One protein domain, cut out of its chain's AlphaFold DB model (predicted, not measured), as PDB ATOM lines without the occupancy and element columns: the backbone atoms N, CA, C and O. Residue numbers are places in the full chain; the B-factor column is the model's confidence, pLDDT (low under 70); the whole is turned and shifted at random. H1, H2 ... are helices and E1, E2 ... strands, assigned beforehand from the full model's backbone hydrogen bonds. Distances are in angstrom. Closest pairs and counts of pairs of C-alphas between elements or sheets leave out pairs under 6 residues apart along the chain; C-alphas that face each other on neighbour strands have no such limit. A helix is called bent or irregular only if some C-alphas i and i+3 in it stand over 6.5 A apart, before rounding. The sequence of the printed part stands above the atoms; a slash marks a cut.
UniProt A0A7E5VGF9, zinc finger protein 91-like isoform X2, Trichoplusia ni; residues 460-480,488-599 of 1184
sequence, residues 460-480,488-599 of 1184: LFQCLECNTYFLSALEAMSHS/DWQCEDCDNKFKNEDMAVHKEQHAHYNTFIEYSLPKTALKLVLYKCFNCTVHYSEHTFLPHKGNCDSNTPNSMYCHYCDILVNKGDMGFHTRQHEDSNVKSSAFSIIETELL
ATOM      1  N   LEU A 460      91.940 242.716 261.854       96.44
ATOM      2  CA  LEU A 460      93.096 243.078 261.036       96.44
ATOM      3  C   LEU A 460      92.744 244.224 260.081       96.44
ATOM      4  O   LEU A 460      91.618 244.315 259.593       96.44
ATOM      5  N   PHE A 461      93.722 245.070 259.764       95.31
ATOM      6  CA  PHE A 461      93.574 246.161 258.798       95.31
ATOM      7  C   PHE A 461      94.400 245.889 257.551       95.31
ATOM      8  O   PHE A 461      95.622 245.807 257.641       95.31
ATOM      9  N   GLN A 462      93.750 245.779 256.395       94.62
ATOM     10  CA  GLN A 462      94.407 245.512 255.116       94.62
ATOM     11  C   GLN A 462      94.679 246.825 254.374       94.62
ATOM     12  O   GLN A 462      93.785 247.670 254.233       94.62
ATOM     13  N   CYS A 463      95.899 247.000 253.859       91.38
ATOM     14  CA  CYS A 463      96.217 248.114 252.972       91.38
ATOM     15  C   CYS A 463      95.952 247.756 251.502       91.38
ATOM     16  O   CYS A 463      96.650 246.934 250.912       91.38
ATOM     17  N   LEU A 464      94.987 248.452 250.893       88.81
ATOM     18  CA  LEU A 464      94.516 248.255 249.513       88.81
ATOM     19  C   LEU A 464      95.565 248.475 248.399       88.81
ATOM     20  O   LEU A 464      95.271 248.200 247.240       88.81
ATOM     21  N   GLU A 465      96.757 249.000 248.707       88.56
ATOM     22  CA  GLU A 465      97.813 249.265 247.710       88.56
ATOM     23  C   GLU A 465      98.960 248.238 247.719       88.56
ATOM     24  O   GLU A 465      99.758 248.217 246.784       88.56
ATOM     25  N   CYS A 466      99.052 247.376 248.739       88.31
ATOM     26  CA  CYS A 466     100.125 246.375 248.862       88.31
ATOM     27  C   CYS A 466      99.690 245.020 249.454       88.31
ATOM     28  O   CYS A 466     100.483 244.081 249.450       88.31
ATOM     29  N   ASN A 467      98.456 244.905 249.958       89.50
ATOM     30  CA  ASN A 467      97.925 243.752 250.697       89.50
ATOM     31  C   ASN A 467      98.731 243.368 251.958       89.50
ATOM     32  O   ASN A 467      98.568 242.267 252.481       89.50
ATOM     33  N   THR A 468      99.563 244.273 252.484       92.69
ATOM     34  CA  THR A 468     100.121 244.157 253.838       92.69
ATOM     35  C   THR A 468      99.023 244.460 254.868       92.69
ATOM     36  O   THR A 468      98.206 245.371 254.684       92.69
ATOM     37  N   TYR A 469      99.023 243.700 255.955       95.31
ATOM     38  CA  TYR A 469      98.103 243.757 257.080       95.31
ATOM     39  C   TYR A 469      98.757 244.371 258.321       95.31
ATOM     40  O   TYR A 469      99.973 244.311 258.520       95.31
ATOM     41  N   PHE A 470      97.920 244.958 259.174       94.88
ATOM     42  CA  PHE A 470      98.328 245.685 260.371       94.88
ATOM     43  C   PHE A 470      97.378 245.399 261.536       94.88
ATOM     44  O   PHE A 470      96.183 245.169 261.344       94.88
ATOM     45  N   LEU A 471      97.911 245.477 262.755       94.31
ATOM     46  CA  LEU A 471      97.174 245.264 264.009       94.31
ATOM     47  C   LEU A 471      96.469 246.536 264.517       94.31
ATOM     48  O   LEU A 471      95.658 246.481 265.441       94.31
ATOM     49  N   SER A 472      96.790 247.677 263.904       93.00
ATOM     50  CA  SER A 472      96.305 249.019 264.222       93.00
ATOM     51  C   SER A 472      95.850 249.728 262.944       93.00
ATOM     52  O   SER A 472      96.508 249.635 261.901       93.00
ATOM     53  N   ALA A 473      94.745 250.473 263.025       92.19
ATOM     54  CA  ALA A 473      94.232 251.239 261.893       92.19
ATOM     55  C   ALA A 473      95.180 252.409 261.590       92.19
ATOM     56  O   ALA A 473      95.576 252.630 260.442       92.19
ATOM     57  N   LEU A 474      95.612 253.123 262.632       89.19
ATOM     58  CA  LEU A 474      96.627 254.165 262.549       89.19
ATOM     59  C   LEU A 474      97.917 253.654 261.897       89.19
ATOM     60  O   LEU A 474      98.472 254.355 261.053       89.19
ATOM     61  N   GLU A 475      98.381 252.443 262.225       90.94
ATOM     62  CA  GLU A 475      99.564 251.870 261.572       90.94
ATOM     63  C   GLU A 475      99.325 251.599 260.081       90.94
ATOM     64  O   GLU A 475     100.142 252.047 259.266       90.94
ATOM     65  N   ALA A 476      98.195 250.979 259.717       89.62
ATOM     66  CA  ALA A 476      97.812 250.709 258.324       89.62
ATOM     67  C   ALA A 476      97.765 251.969 257.452       89.62
ATOM     68  O   ALA A 476      98.111 251.938 256.273       89.62
ATOM     69  N   MET A 477      97.354 253.095 258.033       80.94
ATOM     70  CA  MET A 477      97.209 254.364 257.316       80.94
ATOM     71  C   MET A 477      98.438 255.277 257.449       80.94
ATOM     72  O   MET A 477      98.642 256.161 256.618       80.94
ATOM     73  N   SER A 478      99.304 255.040 258.440       82.38
ATOM     74  CA  SER A 478     100.654 255.621 258.497       82.38
ATOM     75  C   SER A 478     101.592 255.018 257.443       82.38
ATOM     76  O   SER A 478     102.538 255.689 257.012       82.38
ATOM     77  N   HIS A 479     101.310 253.784 256.996       83.81
ATOM     78  CA  HIS A 479     101.996 253.081 255.913       83.81
ATOM     79  C   HIS A 479     101.727 253.771 254.562       83.81
ATOM     80  O   HIS A 479     100.935 253.351 253.728       83.81
ATOM     81  N   SER A 480     102.419 254.890 254.377       56.88
ATOM     82  CA  SER A 480     102.360 255.801 253.229       56.88
ATOM     83  C   SER A 480     103.577 255.658 252.301       56.88
ATOM     84  O   SER A 480     103.723 256.405 251.337       56.88
ATOM     85  N   ASP A 488     108.429 242.188 254.654       89.56
ATOM     86  CA  ASP A 488     107.143 241.670 255.108       89.56
ATOM     87  C   ASP A 488     107.306 240.186 255.483       89.56
ATOM     88  O   ASP A 488     107.935 239.403 254.769       89.56
ATOM     89  N   TRP A 489     106.755 239.804 256.631       94.81
ATOM     90  CA  TRP A 489     106.656 238.427 257.096       94.81
ATOM     91  C   TRP A 489     105.261 237.887 256.764       94.81
ATOM     92  O   TRP A 489     104.258 238.510 257.107       94.81
ATOM     93  N   GLN A 490     105.198 236.739 256.092       96.69
ATOM     94  CA  GLN A 490     103.951 236.035 255.794       96.69
ATOM     95  C   GLN A 490     103.641 235.045 256.920       96.69
ATOM     96  O   GLN A 490     104.512 234.265 257.310       96.69
ATOM     97  N   CYS A 491     102.417 235.082 257.446       96.69
ATOM     98  CA  CYS A 491     101.981 234.161 258.485       96.69
ATOM     99  C   CYS A 491     101.778 232.753 257.920       96.69
ATOM    100  O   CYS A 491     101.016 232.568 256.978       96.69
ATOM    101  N   GLU A 492     102.424 231.755 258.521       95.94
ATOM    102  CA  GLU A 492     102.295 230.339 258.137       95.94
ATOM    103  C   GLU A 492     100.894 229.771 258.446       95.94
ATOM    104  O   GLU A 492     100.493 228.776 257.851       95.94
ATOM    105  N   ASP A 493     100.145 230.415 259.351       95.56
ATOM    106  CA  ASP A 493      98.832 229.966 259.830       95.56
ATOM    107  C   ASP A 493      97.638 230.594 259.067       95.56
ATOM    108  O   ASP A 493      96.514 230.104 259.185       95.56
ATOM    109  N   CYS A 494      97.844 231.677 258.298       95.56
ATOM    110  CA  CYS A 494      96.778 232.332 257.510       95.56
ATOM    111  C   CYS A 494      97.216 233.029 256.205       95.56
ATOM    112  O   CYS A 494      96.410 233.738 255.609       95.56
ATOM    113  N   ASP A 495      98.470 232.889 255.766       95.50
ATOM    114  CA  ASP A 495      99.062 233.520 254.567       95.50
ATOM    115  C   ASP A 495      99.036 235.067 254.498       95.50
ATOM    116  O   ASP A 495      99.585 235.664 253.564       95.50
ATOM    117  N   ASN A 496      98.491 235.749 255.509       95.38
ATOM    118  CA  ASN A 496      98.492 237.207 255.587       95.38
ATOM    119  C   ASN A 496      99.899 237.767 255.863       95.38
ATOM    120  O   ASN A 496     100.687 237.208 256.629       95.38
ATOM    121  N   LYS A 497     100.223 238.895 255.220       95.75
ATOM    122  CA  LYS A 497     101.547 239.539 255.266       95.75
ATOM    123  C   LYS A 497     101.566 240.706 256.238       95.75
ATOM    124  O   LYS A 497     100.725 241.584 256.136       95.75
ATOM    125  N   PHE A 498     102.557 240.761 257.116       94.75
ATOM    126  CA  PHE A 498     102.715 241.779 258.158       94.75
ATOM    127  C   PHE A 498     104.127 242.358 258.145       94.75
ATOM    128  O   PHE A 498     105.046 241.767 257.582       94.75
ATOM    129  N   LYS A 499     104.365 243.456 258.869       91.81
ATOM    130  CA  LYS A 499     105.740 243.816 259.244       91.81
ATOM    131  C   LYS A 499     106.319 242.752 260.180       91.81
ATOM    132  O   LYS A 499     105.633 242.272 261.080       91.81
ATOM    133  N   ASN A 500     107.621 242.488 260.064       91.56
ATOM    134  CA  ASN A 500     108.357 241.626 261.002       91.56
ATOM    135  C   ASN A 500     108.201 242.034 262.489       91.56
ATOM    136  O   ASN A 500     108.245 241.175 263.364       91.56
ATOM    137  N   GLU A 501     107.988 243.323 262.786       91.94
ATOM    138  CA  GLU A 501     107.741 243.827 264.152       91.94
ATOM    139  C   GLU A 501     106.425 243.318 264.766       91.94
ATOM    140  O   GLU A 501     106.332 243.167 265.982       91.94
ATOM    141  N   ASP A 502     105.420 243.041 263.932       93.38
ATOM    142  CA  ASP A 502     104.058 242.695 264.354       93.38
ATOM    143  C   ASP A 502     103.836 241.171 264.444       93.38
ATOM    144  O   ASP A 502     102.859 240.717 265.042       93.38
ATOM    145  N   MET A 503     104.788 240.377 263.929       94.19
ATOM    146  CA  MET A 503     104.770 238.905 263.919       94.19
ATOM    147  C   MET A 503     104.412 238.296 265.279       94.19
ATOM    148  O   MET A 503     103.588 237.387 265.352       94.19
ATOM    149  N   ALA A 504     105.038 238.772 266.361       94.12
ATOM    150  CA  ALA A 504     104.863 238.183 267.688       94.12
ATOM    151  C   ALA A 504     103.419 238.319 268.199       94.12
ATOM    152  O   ALA A 504     102.861 237.359 268.723       94.12
ATOM    153  N   VAL A 505     102.806 239.488 267.993       93.88
ATOM    154  CA  VAL A 505     101.434 239.771 268.438       93.88
ATOM    155  C   VAL A 505     100.416 239.109 267.503       93.88
ATOM    156  O   VAL A 505      99.387 238.632 267.967       93.88
ATOM    157  N   HIS A 506     100.708 238.982 266.203       95.31
ATOM    158  CA  HIS A 506      99.844 238.225 265.293       95.31
ATOM    159  C   HIS A 506      99.843 236.711 265.595       95.31
ATOM    160  O   HIS A 506      98.780 236.092 265.637       95.31
ATOM    161  N   LYS A 507     100.999 236.112 265.922       94.88
ATOM    162  CA  LYS A 507     101.044 234.721 266.417       94.88
ATOM    163  C   LYS A 507     100.304 234.547 267.757       94.88
ATOM    164  O   LYS A 507      99.771 233.475 268.021       94.88
ATOM    165  N   GLU A 508     100.201 235.599 268.574       93.94
ATOM    166  CA  GLU A 508      99.360 235.619 269.783       93.94
ATOM    167  C   GLU A 508      97.851 235.734 269.459       93.94
ATOM    168  O   GLU A 508      97.039 235.105 270.135       93.94
ATOM    169  N   GLN A 509      97.452 236.428 268.381       95.00
ATOM    170  CA  GLN A 509      96.060 236.406 267.888       95.00
ATOM    171  C   GLN A 509      95.617 234.988 267.482       95.00
ATOM    172  O   GLN A 509      94.513 234.565 267.834       95.00
ATOM    173  N   HIS A 510      96.493 234.231 266.812       94.38
ATOM    174  CA  HIS A 510      96.235 232.838 266.421       94.38
ATOM    175  C   HIS A 510      96.024 231.879 267.609       94.38
ATOM    176  O   HIS A 510      95.345 230.867 267.464       94.38
ATOM    177  N   ALA A 511      96.502 232.214 268.813       92.19
ATOM    178  CA  ALA A 511      96.193 231.457 270.032       92.19
ATOM    179  C   ALA A 511      94.738 231.648 270.530       92.19
ATOM    180  O   ALA A 511      94.329 231.024 271.514       92.19
ATOM    181  N   HIS A 512      93.953 232.512 269.874       90.06
ATOM    182  CA  HIS A 512      92.559 232.800 270.219       90.06
ATOM    183  C   HIS A 512      91.574 232.685 269.050       90.06
ATOM    184  O   HIS A 512      90.424 232.327 269.300       90.06
ATOM    185  N   TYR A 513      91.988 232.968 267.810       90.62
ATOM    186  CA  TYR A 513      91.122 232.887 266.632       90.62
ATOM    187  C   TYR A 513      91.868 232.348 265.408       90.62
ATOM    188  O   TYR A 513      92.973 232.784 265.103       90.62
ATOM    189  N   ASN A 514      91.209 231.458 264.663       88.56
ATOM    190  CA  ASN A 514      91.703 230.944 263.378       88.56
ATOM    191  C   ASN A 514      91.227 231.792 262.182       88.56
ATOM    192  O   ASN A 514      91.611 231.528 261.047       88.56
ATOM    193  N   THR A 515      90.351 232.773 262.418       90.56
ATOM    194  CA  THR A 515      89.785 233.673 261.408       90.56
ATOM    195  C   THR A 515      89.704 235.091 261.967       90.56
ATOM    196  O   THR A 515      89.438 235.289 263.155       90.56
ATOM    197  N   PHE A 516      89.921 236.086 261.108       95.50
ATOM    198  CA  PHE A 516      89.956 237.498 261.491       95.50
ATOM    199  C   PHE A 516      88.957 238.318 260.678       95.50
ATOM    200  O   PHE A 516      88.652 237.996 259.532       95.50
ATOM    201  N   ILE A 517      88.455 239.398 261.274       94.94
ATOM    202  CA  ILE A 517      87.630 240.382 260.576       94.94
ATOM    203  C   ILE A 517      88.574 241.384 259.910       94.94
ATOM    204  O   ILE A 517      89.238 242.174 260.588       94.94
ATOM    205  N   GLU A 518      88.648 241.330 258.583       95.38
ATOM    206  CA  GLU A 518      89.566 242.142 257.786       95.38
ATOM    207  C   GLU A 518      88.906 243.448 257.323       95.38
ATOM    208  O   GLU A 518      87.944 243.453 256.555       95.38
ATOM    209  N   TYR A 519      89.445 244.581 257.772       94.75
ATOM    210  CA  TYR A 519      88.997 245.913 257.373       94.75
ATOM    211  C   TYR A 519      89.949 246.495 256.324       94.75
ATOM    212  O   TYR A 519      91.042 246.969 256.639       94.75
ATOM    213  N   SER A 520      89.508 246.495 255.068       91.94
ATOM    214  CA  SER A 520      90.168 247.204 253.968       91.94
ATOM    215  C   SER A 520      90.000 248.722 254.134       91.94
ATOM    216  O   SER A 520      88.889 249.244 254.013       91.94
ATOM    217  N   LEU A 521      91.087 249.448 254.423       84.00
ATOM    218  CA  LEU A 521      91.042 250.891 254.699       84.00
ATOM    219  C   LEU A 521      91.585 251.728 253.522       84.00
ATOM    220  O   LEU A 521      92.797 251.743 253.289       84.00
ATOM    221  N   PRO A 522      90.741 252.493 252.797       82.19
ATOM    222  CA  PRO A 522      91.226 253.478 251.835       82.19
ATOM    223  C   PRO A 522      91.846 254.683 252.561       82.19
ATOM    224  O   PRO A 522      91.421 255.054 253.654       82.19
ATOM    225  N   LYS A 523      92.814 255.361 251.928       75.81
ATOM    226  CA  LYS A 523      93.625 256.445 252.536       75.81
ATOM    227  C   LYS A 523      92.843 257.636 253.121       75.81
ATOM    228  O   LYS A 523      93.400 258.415 253.888       75.81
ATOM    229  N   THR A 524      91.564 257.793 252.787       78.38
ATOM    230  CA  THR A 524      90.664 258.817 253.347       78.38
ATOM    231  C   THR A 524      89.933 258.380 254.625       78.38
ATOM    232  O   THR A 524      89.425 259.239 255.349       78.38
ATOM    233  N   ALA A 525      89.891 257.081 254.941       76.38
ATOM    234  CA  ALA A 525      89.060 256.514 256.006       76.38
ATOM    235  C   ALA A 525      89.589 256.724 257.436       76.38
ATOM    236  O   ALA A 525      88.849 256.455 258.376       76.38
ATOM    237  N   LEU A 526      90.803 257.259 257.643       68.81
ATOM    238  CA  LEU A 526      91.395 257.448 258.986       68.81
ATOM    239  C   LEU A 526      90.488 258.235 259.932       68.81
ATOM    240  O   LEU A 526      90.343 257.902 261.105       68.81
ATOM    241  N   LYS A 527      89.834 259.269 259.403       80.69
ATOM    242  CA  LYS A 527      88.861 260.073 260.147       80.69
ATOM    243  C   LYS A 527      87.602 259.278 260.534       80.69
ATOM    244  O   LYS A 527      86.929 259.657 261.480       80.69
ATOM    245  N   LEU A 528      87.268 258.217 259.809       92.50
ATOM    246  CA  LEU A 528      85.960 257.561 259.835       92.50
ATOM    247  C   LEU A 528      85.931 256.253 260.642       92.50
ATOM    248  O   LEU A 528      84.861 255.674 260.801       92.50
ATOM    249  N   VAL A 529      87.066 255.795 261.176       95.19
ATOM    250  CA  VAL A 529      87.119 254.625 262.067       95.19
ATOM    251  C   VAL A 529      86.786 255.034 263.506       95.19
ATOM    252  O   VAL A 529      87.366 255.983 264.037       95.19
ATOM    253  N   LEU A 530      85.873 254.302 264.150       96.56
ATOM    254  CA  LEU A 530      85.526 254.455 265.567       96.56
ATOM    255  C   LEU A 530      85.473 253.091 266.261       96.56
ATOM    256  O   LEU A 530      84.888 252.147 265.742       96.56
ATOM    257  N   TYR A 531      86.017 253.002 267.472       96.38
ATOM    258  CA  TYR A 531      86.038 251.774 268.269       96.38
ATOM    259  C   TYR A 531      84.947 251.819 269.335       96.38
ATOM    260  O   TYR A 531      84.932 252.731 270.164       96.38
ATOM    261  N   LYS A 532      84.030 250.852 269.329       96.44
ATOM    262  CA  LYS A 532      82.939 250.749 270.308       96.44
ATOM    263  C   LYS A 532      83.388 249.893 271.489       96.44
ATOM    264  O   LYS A 532      83.841 248.765 271.311       96.44
ATOM    265  N   CYS A 533      83.240 250.399 272.710       95.06
ATOM    266  CA  CYS A 533      83.527 249.604 273.903       95.06
ATOM    267  C   CYS A 533      82.305 248.776 274.322       95.06
ATOM    268  O   CYS A 533      81.285 249.347 274.709       95.06
ATOM    269  N   PHE A 534      82.416 247.443 274.305       90.12
ATOM    270  CA  PHE A 534      81.348 246.533 274.751       90.12
ATOM    271  C   PHE A 534      80.851 246.839 276.174       90.12
ATOM    272  O   PHE A 534      79.648 246.834 276.417       90.12
ATOM    273  N   ASN A 535      81.759 247.184 277.092       92.31
ATOM    274  CA  ASN A 535      81.447 247.399 278.506       92.31
ATOM    275  C   ASN A 535      80.661 248.695 278.797       92.31
ATOM    276  O   ASN A 535      80.105 248.812 279.884       92.31
ATOM    277  N   CYS A 536      80.636 249.683 277.889       93.25
ATOM    278  CA  CYS A 536      79.980 250.977 278.151       93.25
ATOM    279  C   CYS A 536      79.304 251.647 276.936       93.25
ATOM    280  O   CYS A 536      78.932 252.813 277.037       93.25
ATOM    281  N   THR A 537      79.221 250.969 275.784       92.56
ATOM    282  CA  THR A 537      78.631 251.397 274.486       92.56
ATOM    283  C   THR A 537      79.156 252.688 273.833       92.56
ATOM    284  O   THR A 537      78.808 252.984 272.689       92.56
ATOM    285  N   VAL A 538      80.028 253.445 274.504       96.56
ATOM    286  CA  VAL A 538      80.680 254.651 273.969       96.56
ATOM    287  C   VAL A 538      81.660 254.297 272.841       96.56
ATOM    288  O   VAL A 538      82.341 253.269 272.882       96.56
ATOM    289  N   HIS A 539      81.743 255.192 271.854       97.56
ATOM    290  CA  HIS A 539      82.648 255.128 270.709       97.56
ATOM    291  C   HIS A 539      83.872 256.031 270.918       97.56
ATOM    292  O   HIS A 539      83.760 257.152 271.424       97.56
ATOM    293  N   TYR A 540      85.036 255.548 270.495       96.56
ATOM    294  CA  TYR A 540      86.356 256.117 270.766       96.56
ATOM    295  C   TYR A 540      87.180 256.265 269.486       96.56
ATOM    296  O   TYR A 540      86.967 255.528 268.521       96.56
ATOM    297  N   SER A 541      88.172 257.160 269.496       95.12
ATOM    298  CA  SER A 541      89.302 257.028 268.569       95.12
ATOM    299  C   SER A 541      90.252 255.935 269.067       95.12
ATOM    300  O   SER A 541      90.241 255.573 270.243       95.12
ATOM    301  N   GLU A 542      91.111 255.409 268.198       93.31
ATOM    302  CA  GLU A 542      92.077 254.362 268.568       93.31
ATOM    303  C   GLU A 542      92.957 254.772 269.768       93.31
ATOM    304  O   GLU A 542      93.167 254.001 270.705       93.31
ATOM    305  N   HIS A 543      93.379 256.042 269.794       92.00
ATOM    306  CA  HIS A 543      94.186 256.634 270.862       92.00
ATOM    307  C   HIS A 543      93.490 256.693 272.230       92.00
ATOM    308  O   HIS A 543      94.172 256.708 273.255       92.00
ATOM    309  N   THR A 544      92.159 256.776 272.267       94.38
ATOM    310  CA  THR A 544      91.377 256.845 273.513       94.38
ATOM    311  C   THR A 544      90.747 255.506 273.881       94.38
ATOM    312  O   THR A 544      90.489 255.277 275.061       94.38
ATOM    313  N   PHE A 545      90.575 254.596 272.917       94.69
ATOM    314  CA  PHE A 545      90.068 253.242 273.133       94.69
ATOM    315  C   PHE A 545      91.018 252.393 273.985       94.69
ATOM    316  O   PHE A 545      90.582 251.817 274.983       94.69
ATOM    317  N   LEU A 546      92.315 252.356 273.642       90.38
ATOM    318  CA  LEU A 546      93.294 251.518 274.349       90.38
ATOM    319  C   LEU A 546      93.418 251.884 275.847       90.38
ATOM    320  O   LEU A 546      93.273 250.985 276.677       90.38
ATOM    321  N   PRO A 547      93.580 253.168 276.250       91.56
ATOM    322  CA  PRO A 547      93.623 253.530 277.669       91.56
ATOM    323  C   PRO A 547      92.272 253.364 278.374       91.56
ATOM    324  O   PRO A 547      92.233 253.128 279.583       91.56
ATOM    325  N   HIS A 548      91.160 253.492 277.642       93.19
ATOM    326  CA  HIS A 548      89.826 253.315 278.202       93.19
ATOM    327  C   HIS A 548      89.516 251.851 278.530       93.19
ATOM    328  O   HIS A 548      89.019 251.586 279.620       93.19
ATOM    329  N   LYS A 549      89.787 250.900 277.625       86.81
ATOM    330  CA  LYS A 549      89.355 249.505 277.814       86.81
ATOM    331  C   LYS A 549      89.987 248.849 279.049       86.81
ATOM    332  O   LYS A 549      89.299 248.094 279.727       86.81
ATOM    333  N   GLY A 550      91.231 249.195 279.389       86.38
ATOM    334  CA  GLY A 550      91.877 248.751 280.636       86.38
ATOM    335  C   GLY A 550      91.307 249.369 281.926       86.38
ATOM    336  O   GLY A 550      91.686 248.942 283.008       86.38
ATOM    337  N   ASN A 551      90.418 250.365 281.824       87.50
ATOM    338  CA  ASN A 551      89.820 251.115 282.938       87.50
ATOM    339  C   ASN A 551      88.314 251.373 282.674       87.50
ATOM    340  O   ASN A 551      87.829 252.502 282.797       87.50
ATOM    341  N   CYS A 552      87.588 250.368 282.165       91.44
ATOM    342  CA  CYS A 552      86.188 250.522 281.752       91.44
ATOM    343  C   CYS A 552      85.199 250.044 282.827       91.44
ATOM    344  O   CYS A 552      84.632 248.951 282.745       91.44
ATOM    345  N   ASP A 553      84.950 250.921 283.798       78.31
ATOM    346  CA  ASP A 553      84.158 250.667 285.012       78.31
ATOM    347  C   ASP A 553      82.623 250.728 284.787       78.31
ATOM    348  O   ASP A 553      81.899 251.308 285.601       78.31
ATOM    349  N   SER A 554      82.163 250.181 283.648       68.31
ATOM    350  CA  SER A 554      80.787 249.993 283.116       68.31
ATOM    351  C   SER A 554      79.816 251.189 283.052       68.31
ATOM    352  O   SER A 554      78.955 251.245 282.173       68.31
ATOM    353  N   ASN A 555      79.963 252.191 283.912       69.81
ATOM    354  CA  ASN A 555      79.251 253.462 283.850       69.81
ATOM    355  C   ASN A 555      79.660 254.220 282.582       69.81
ATOM    356  O   ASN A 555      80.853 254.348 282.318       69.81
ATOM    357  N   THR A 556      78.701 254.772 281.829       71.81
ATOM    358  CA  THR A 556      78.950 255.520 280.582       71.81
ATOM    359  C   THR A 556      79.912 256.698 280.815       71.81
ATOM    360  O   THR A 556      79.513 257.742 281.339       71.81
ATOM    361  N   PRO A 557      81.200 256.582 280.438       77.88
ATOM    362  CA  PRO A 557      82.193 257.574 280.819       77.88
ATOM    363  C   PRO A 557      82.052 258.809 279.932       77.88
ATOM    364  O   PRO A 557      81.837 258.680 278.731       77.88
ATOM    365  N   ASN A 558      82.200 259.994 280.539       88.12
ATOM    366  CA  ASN A 558      82.277 261.343 279.945       88.12
ATOM    367  C   ASN A 558      82.173 261.398 278.398       88.12
ATOM    368  O   ASN A 558      83.165 261.605 277.694       88.12
ATOM    369  N   SER A 559      80.954 261.226 277.885       95.44
ATOM    370  CA  SER A 559      80.617 261.059 276.465       95.44
ATOM    371  C   SER A 559      79.445 261.956 276.065       95.44
ATOM    372  O   SER A 559      78.878 262.678 276.891       95.44
ATOM    373  N   MET A 560      79.135 262.000 274.769       96.00
ATOM    374  CA  MET A 560      78.091 262.851 274.208       96.00
ATOM    375  C   MET A 560      77.588 262.277 272.879       96.00
ATOM    376  O   MET A 560      78.376 261.759 272.091       96.00
ATOM    377  N   TYR A 561      76.291 262.405 272.604       97.44
ATOM    378  CA  TYR A 561      75.736 262.126 271.277       97.44
ATOM    379  C   TYR A 561      76.169 263.208 270.282       97.44
ATOM    380  O   TYR A 561      76.058 264.405 270.566       97.44
ATOM    381  N   CYS A 562      76.675 262.808 269.115       97.31
ATOM    382  CA  CYS A 562      77.026 263.743 268.053       97.31
ATOM    383  C   CYS A 562      75.762 264.292 267.380       97.31
ATOM    384  O   CYS A 562      75.002 263.556 266.756       97.31
ATOM    385  N   HIS A 563      75.570 265.608 267.429       95.62
ATOM    386  CA  HIS A 563      74.384 266.278 266.883       95.62
ATOM    387  C   HIS A 563      74.256 266.230 265.344       95.62
ATOM    388  O   HIS A 563      73.250 266.698 264.816       95.62
ATOM    389  N   TYR A 564      75.248 265.680 264.632       95.12
ATOM    390  CA  TYR A 564      75.192 265.429 263.187       95.12
ATOM    391  C   TYR A 564      74.761 264.003 262.813       95.12
ATOM    392  O   TYR A 564      74.272 263.800 261.702       95.12
ATOM    393  N   CYS A 565      74.983 263.009 263.681       95.88
ATOM    394  CA  CYS A 565      74.907 261.592 263.296       95.88
ATOM    395  C   CYS A 565      74.406 260.628 264.391       95.88
ATOM    396  O   CYS A 565      74.318 259.433 264.134       95.88
ATOM    397  N   ASP A 566      74.087 261.142 265.583       95.56
ATOM    398  CA  ASP A 566      73.567 260.426 266.763       95.56
ATOM    399  C   ASP A 566      74.441 259.259 267.283       95.56
ATOM    400  O   ASP A 566      73.993 258.425 268.064       95.56
ATOM    401  N   ILE A 567      75.731 259.225 266.919       97.12
ATOM    402  CA  ILE A 567      76.715 258.310 267.522       97.12
ATOM    403  C   ILE A 567      77.110 258.839 268.912       97.12
ATOM    404  O   ILE A 567      77.449 260.017 269.070       97.12
ATOM    405  N   LEU A 568      77.102 257.964 269.925       97.19
ATOM    406  CA  LEU A 568      77.575 258.260 271.281       97.19
ATOM    407  C   LEU A 568      79.109 258.183 271.338       97.19
ATOM    408  O   LEU A 568      79.673 257.099 271.486       97.19
ATOM    409  N   VAL A 569      79.782 259.329 271.231       97.62
ATOM    410  CA  VAL A 569      81.250 259.441 271.156       97.62
ATOM    411  C   VAL A 569      81.824 259.969 272.476       97.62
ATOM    412  O   VAL A 569      81.202 260.785 273.164       97.62
ATOM    413  N   ASN A 570      83.028 259.530 272.850       97.25
ATOM    414  CA  ASN A 570      83.746 260.077 273.998       97.25
ATOM    415  C   ASN A 570      83.959 261.597 273.848       97.25
ATOM    416  O   ASN A 570      84.278 262.108 272.775       97.25
ATOM    417  N   LYS A 571      83.808 262.357 274.937       96.00
ATOM    418  CA  LYS A 571      83.858 263.828 274.901       96.00
ATOM    419  C   LYS A 571      85.242 264.386 274.540       96.00
ATOM    420  O   LYS A 571      85.317 265.525 274.081       96.00
ATOM    421  N   GLY A 572      86.315 263.614 274.730       95.56
ATOM    422  CA  GLY A 572      87.650 263.948 274.225       95.56
ATOM    423  C   GLY A 572      87.717 263.894 272.695       95.56
ATOM    424  O   GLY A 572      88.189 264.839 272.063       95.56
ATOM    425  N   ASP A 573      87.159 262.837 272.103       96.75
ATOM    426  CA  ASP A 573      87.147 262.606 270.652       96.75
ATOM    427  C   ASP A 573      86.082 263.416 269.911       96.75
ATOM    428  O   ASP A 573      86.245 263.710 268.728       96.75
ATOM    429  N   MET A 574      85.015 263.845 270.595       96.88
ATOM    430  CA  MET A 574      83.920 264.624 270.005       96.88
ATOM    431  C   MET A 574      84.423 265.853 269.226       96.88
ATOM    432  O   MET A 574      83.896 266.174 268.164       96.88
ATOM    433  N   GLY A 575      85.486 266.519 269.694       96.06
ATOM    434  CA  GLY A 575      86.101 267.665 269.010       96.06
ATOM    435  C   GLY A 575      86.951 267.324 267.773       96.06
ATOM    436  O   GLY A 575      87.347 268.238 267.044       96.06
ATOM    437  N   PHE A 576      87.258 266.048 267.535       94.81
ATOM    438  CA  PHE A 576      87.818 265.523 266.284       94.81
ATOM    439  C   PHE A 576      86.685 265.035 265.377       94.81
ATOM    440  O   PHE A 576      86.593 265.486 264.241       94.81
ATOM    441  N   HIS A 577      85.760 264.240 265.923       96.19
ATOM    442  CA  HIS A 577      84.586 263.706 265.232       96.19
ATOM    443  C   HIS A 577      83.688 264.790 264.607       96.19
ATOM    444  O   HIS A 577      83.402 264.759 263.411       96.19
ATOM    445  N   THR A 578      83.336 265.833 265.371       96.06
ATOM    446  CA  THR A 578      82.553 266.992 264.886       96.06
ATOM    447  C   THR A 578      83.182 267.621 263.637       96.06
ATOM    448  O   THR A 578      82.486 267.910 262.666       96.06
ATOM    449  N   ARG A 579      84.517 267.752 263.613       95.19
ATOM    450  CA  ARG A 579      85.250 268.350 262.488       95.19
ATOM    451  C   ARG A 579      85.206 267.516 261.212       95.19
ATOM    452  O   ARG A 579      85.490 268.043 260.152       95.19
ATOM    453  N   GLN A 580      84.845 266.240 261.275       94.38
ATOM    454  CA  GLN A 580      84.764 265.373 260.095       94.38
ATOM    455  C   GLN A 580      83.442 265.600 259.355       94.38
ATOM    456  O   GLN A 580      83.414 265.648 258.126       94.38
ATOM    457  N   HIS A 581      82.364 265.850 260.105       95.25
ATOM    458  CA  HIS A 581      81.114 266.368 259.555       95.25
ATOM    459  C   HIS A 581      81.314 267.759 258.930       95.25
ATOM    460  O   HIS A 581      80.850 267.987 257.816       95.25
ATOM    461  N   GLU A 582      82.062 268.655 259.589       92.88
ATOM    462  CA  GLU A 582      82.379 269.998 259.066       92.88
ATOM    463  C   GLU A 582      83.299 269.968 257.824       92.88
ATOM    464  O   GLU A 582      83.000 270.625 256.830       92.88
ATOM    465  N   ASP A 583      84.394 269.196 257.857       91.06
ATOM    466  CA  ASP A 583      85.400 269.104 256.783       91.06
ATOM    467  C   ASP A 583      84.880 268.381 255.527       91.06
ATOM    468  O   ASP A 583      85.439 268.553 254.440       91.06
ATOM    469  N   SER A 584      83.927 267.452 255.668       88.88
ATOM    470  CA  SER A 584      83.646 266.447 254.624       88.88
ATOM    471  C   SER A 584      82.181 265.998 254.514       88.88
ATOM    472  O   SER A 584      81.896 265.068 253.766       88.88
ATOM    473  N   ASN A 585      81.242 266.660 255.206       90.62
ATOM    474  CA  ASN A 585      79.788 266.426 255.110       90.62
ATOM    475  C   ASN A 585      79.371 264.948 255.305       90.62
ATOM    476  O   ASN A 585      78.503 264.408 254.614       90.62
ATOM    477  N   VAL A 586      80.053 264.282 256.237       92.88
ATOM    478  CA  VAL A 586      79.975 262.840 256.507       92.88
ATOM    479  C   VAL A 586      78.630 262.470 257.157       92.88
ATOM    480  O   VAL A 586      78.137 263.197 258.019       92.88
ATOM    481  N   LYS A 587      78.049 261.321 256.788       92.19
ATOM    482  CA  LYS A 587      76.858 260.727 257.438       92.19
ATOM    483  C   LYS A 587      77.260 259.644 258.446       92.19
ATOM    484  O   LYS A 587      78.344 259.086 258.329       92.19
ATOM    485  N   SER A 588      76.372 259.282 259.379       91.88
ATOM    486  CA  SER A 588      76.562 258.135 260.294       91.88
ATOM    487  C   SER A 588      76.996 256.860 259.560       91.88
ATOM    488  O   SER A 588      77.978 256.237 259.942       91.88
ATOM    489  N   SER A 589      76.334 256.540 258.445       91.62
ATOM    490  CA  SER A 589      76.603 255.366 257.599       91.62
ATOM    491  C   SER A 589      77.961 255.357 256.883       91.62
ATOM    492  O   SER A 589      78.244 254.418 256.149       91.62
ATOM    493  N   ALA A 590      78.770 256.410 257.018       93.56
ATOM    494  CA  ALA A 590      80.126 256.475 256.475       93.56
ATOM    495  C   ALA A 590      81.206 256.229 257.547       93.56
ATOM    496  O   ALA A 590      82.387 256.236 257.213       93.56
ATOM    497  N   PHE A 591      80.823 256.015 258.812       94.75
ATOM    498  CA  PHE A 591      81.742 255.613 259.875       94.75
ATOM    499  C   PHE A 591      81.887 254.090 259.937       94.75
ATOM    500  O   PHE A 591      80.901 253.367 260.073       94.75
ATOM    501  N   SER A 592      83.126 253.608 259.903       94.69
ATOM    502  CA  SER A 592      83.468 252.215 260.184       94.69
ATOM    503  C   SER A 592      83.537 252.022 261.697       94.69
ATOM    504  O   SER A 592      84.553 252.323 262.326       94.69
ATOM    505  N   ILE A 593      82.438 251.553 262.288       95.94
ATOM    506  CA  ILE A 593      82.398 251.171 263.702       95.94
ATOM    507  C   ILE A 593      83.002 249.771 263.849       95.94
ATOM    508  O   ILE A 593      82.603 248.834 263.158       95.94
ATOM    509  N   ILE A 594      83.980 249.644 264.745       95.88
ATOM    510  CA  ILE A 594      84.696 248.402 265.029       95.88
ATOM    511  C   ILE A 594      84.329 247.938 266.436       95.88
ATOM    512  O   ILE A 594      84.529 248.656 267.419       95.88
ATOM    513  N   GLU A 595      83.803 246.718 266.517       94.00
ATOM    514  CA  GLU A 595      83.426 246.049 267.759       94.00
ATOM    515  C   GLU A 595      84.384 244.870 267.972       94.00
ATOM    516  O   GLU A 595      84.269 243.838 267.316       94.00
ATOM    517  N   THR A 596      85.391 245.029 268.833       87.44
ATOM    518  CA  THR A 596      86.405 243.986 269.064       87.44
ATOM    519  C   THR A 596      87.009 244.065 270.466       87.44
ATOM    520  O   THR A 596      86.867 245.049 271.199       87.44
ATOM    521  N   GLU A 597      87.667 242.984 270.865       87.38
ATOM    522  CA  GLU A 597      88.395 242.891 272.122       87.38
ATOM    523  C   GLU A 597      89.869 243.297 271.956       87.38
ATOM    524  O   GLU A 597      90.326 243.633 270.867       87.38
ATOM    525  N   LEU A 598      90.622 243.263 273.054       86.38
ATOM    526  CA  LEU A 598      92.081 243.372 273.046       86.38
ATOM    527  C   LEU A 598      92.668 242.027 273.463       86.38
ATOM    528  O   LEU A 598      92.018 241.276 274.190       86.38
ATOM    529  N   LEU A 599      93.894 241.752 273.028       84.06
ATOM    530  CA  LEU A 599      94.707 240.684 273.602       84.06
ATOM    531  C   LEU A 599      95.106 241.063 275.034       84.06
ATOM    532  O   LEU A 599      95.809 242.052 275.249       84.06
TER     533      LEU A 599
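AT A GLANCE: This is residues 460 to 480 and 488 to 599 of the 1184 residues of the protein "zinc finger protein 91-like isoform X2" of Trichoplusia ni (UniProt A0A7E5VGF9). Four small units of short strands and a helix stand in a row along the longest axis: the hairpin E3 and E4 with H2 at one end, then the strands E2, E1 and E5 with H1, then the parallel pair E6 and E9 with H4, and at the other end the hairpin E7 and E8 with H5. The first two units share one strongly turned sheet of five strands, and the short helix H3 bridges from H1 to H5 past the E6 and E9 pair. The printed part has 133 residues with five named helices and nine named strands, in the order E1 E2 H1 E3 E4 H2 E5 H3 E6 H4 E7 E8 H5 E9. The large sheet runs E3, E4, E2, E1, E5 and is mixed; the class is mixed, helices and strands. The whole is compact, with a radius of gyration of the C-alphas of 15.8 A, and spans 46 by 34 by 20 A.

IN THESE COORDINATES: Find C-alpha 460 at (93.096, 243.078, 261.036), where E1, residues 460 to 462, begins. E2 follows at residues 468 to 470 and H1 at 473 to 478. After the cut, look for E3 at residues 488 to 490, E4 at 497 to 499, and H2 at 503 to 510, 10.8 A long. E5 is residues 517 to 520, H3 is 525 to 528, and E6 is 529 to 532, 10.0 A long. H4, residues 542 to 549, is 10.8 A long; it is neither bent nor irregular, but only just: C-alphas 543 and 546 are 6.3 A apart. E7 is residues 559 to 561 and E8 is 568 to 570. The longest helix, H5, runs 15.5 A from C-alpha 574 at (83.920, 264.624, 270.005) to C-alpha 584. E9, residues 592 to 595, ends at C-alpha 595, (83.426, 246.049, 267.759).

HOW THE PARTS SIT: Begin in the large sheet, whose strands' lines turn by 145 degrees from edge to edge. E1 and E2 form an antiparallel hairpin, with N 461 and O 470 at 2.9 A. E1 is parallel to the edge strand E5, with N 519 and O 460 at 2.8 A. E2 is parallel to E4, with N 469 and O 497 at 2.7 A, and E4 forms a hairpin with the edge strand E3, with N 489 and O 498 at 2.8 A. H1 is on this sheet at a height of 8.6 A; its closest C-alphas to E2 are those of Ala 476 and Phe 470, 5.4 A. H2 only grazes the sheet, with its residues 503 to 506. Going outward, H1 and H3 only just touch, with 3 pairs of C-alphas within 8 A, the closest Met 477 and Leu 526, 6.8 A. H3 and H5 also only just touch, with 3 such pairs, the closest C-alphas those of Lys 527 and Gln 580, 6.7 A. E6 and E9 are parallel, with N 594 and O 530 at 2.8 A, and residues 531 to 532 of E6 pair antiparallel with residues 539 to 540. The closest C-alphas of E6 and H4 are those of Tyr 531 and Phe 545, 6.5 A. E7 and E8 form a hairpin, with N 560 and O 569 at 2.9 A; E8 and H5 are near each other, with 5 pairs of C-alphas within 10 A. H2 and H5 are apart. In H1 and H2 every O i to N i+4 pair is within hydrogen-bond range, in H4 3 of 4 and in H5 4 of 7; H3 is too short for such a pair.

THE WHOLE: The two C-alphas farthest apart are those of Glu 492 and His 563, 46.3 A. Residues 481 to 487 are not printed, and C-alphas 480 and 488 stand 15.0 A apart across this cut. Of the links that are printed whole, none is long. The mean pLDDT of the printed part is 91.3; look for values under 70 at residues 480, 526 and 554 to 555.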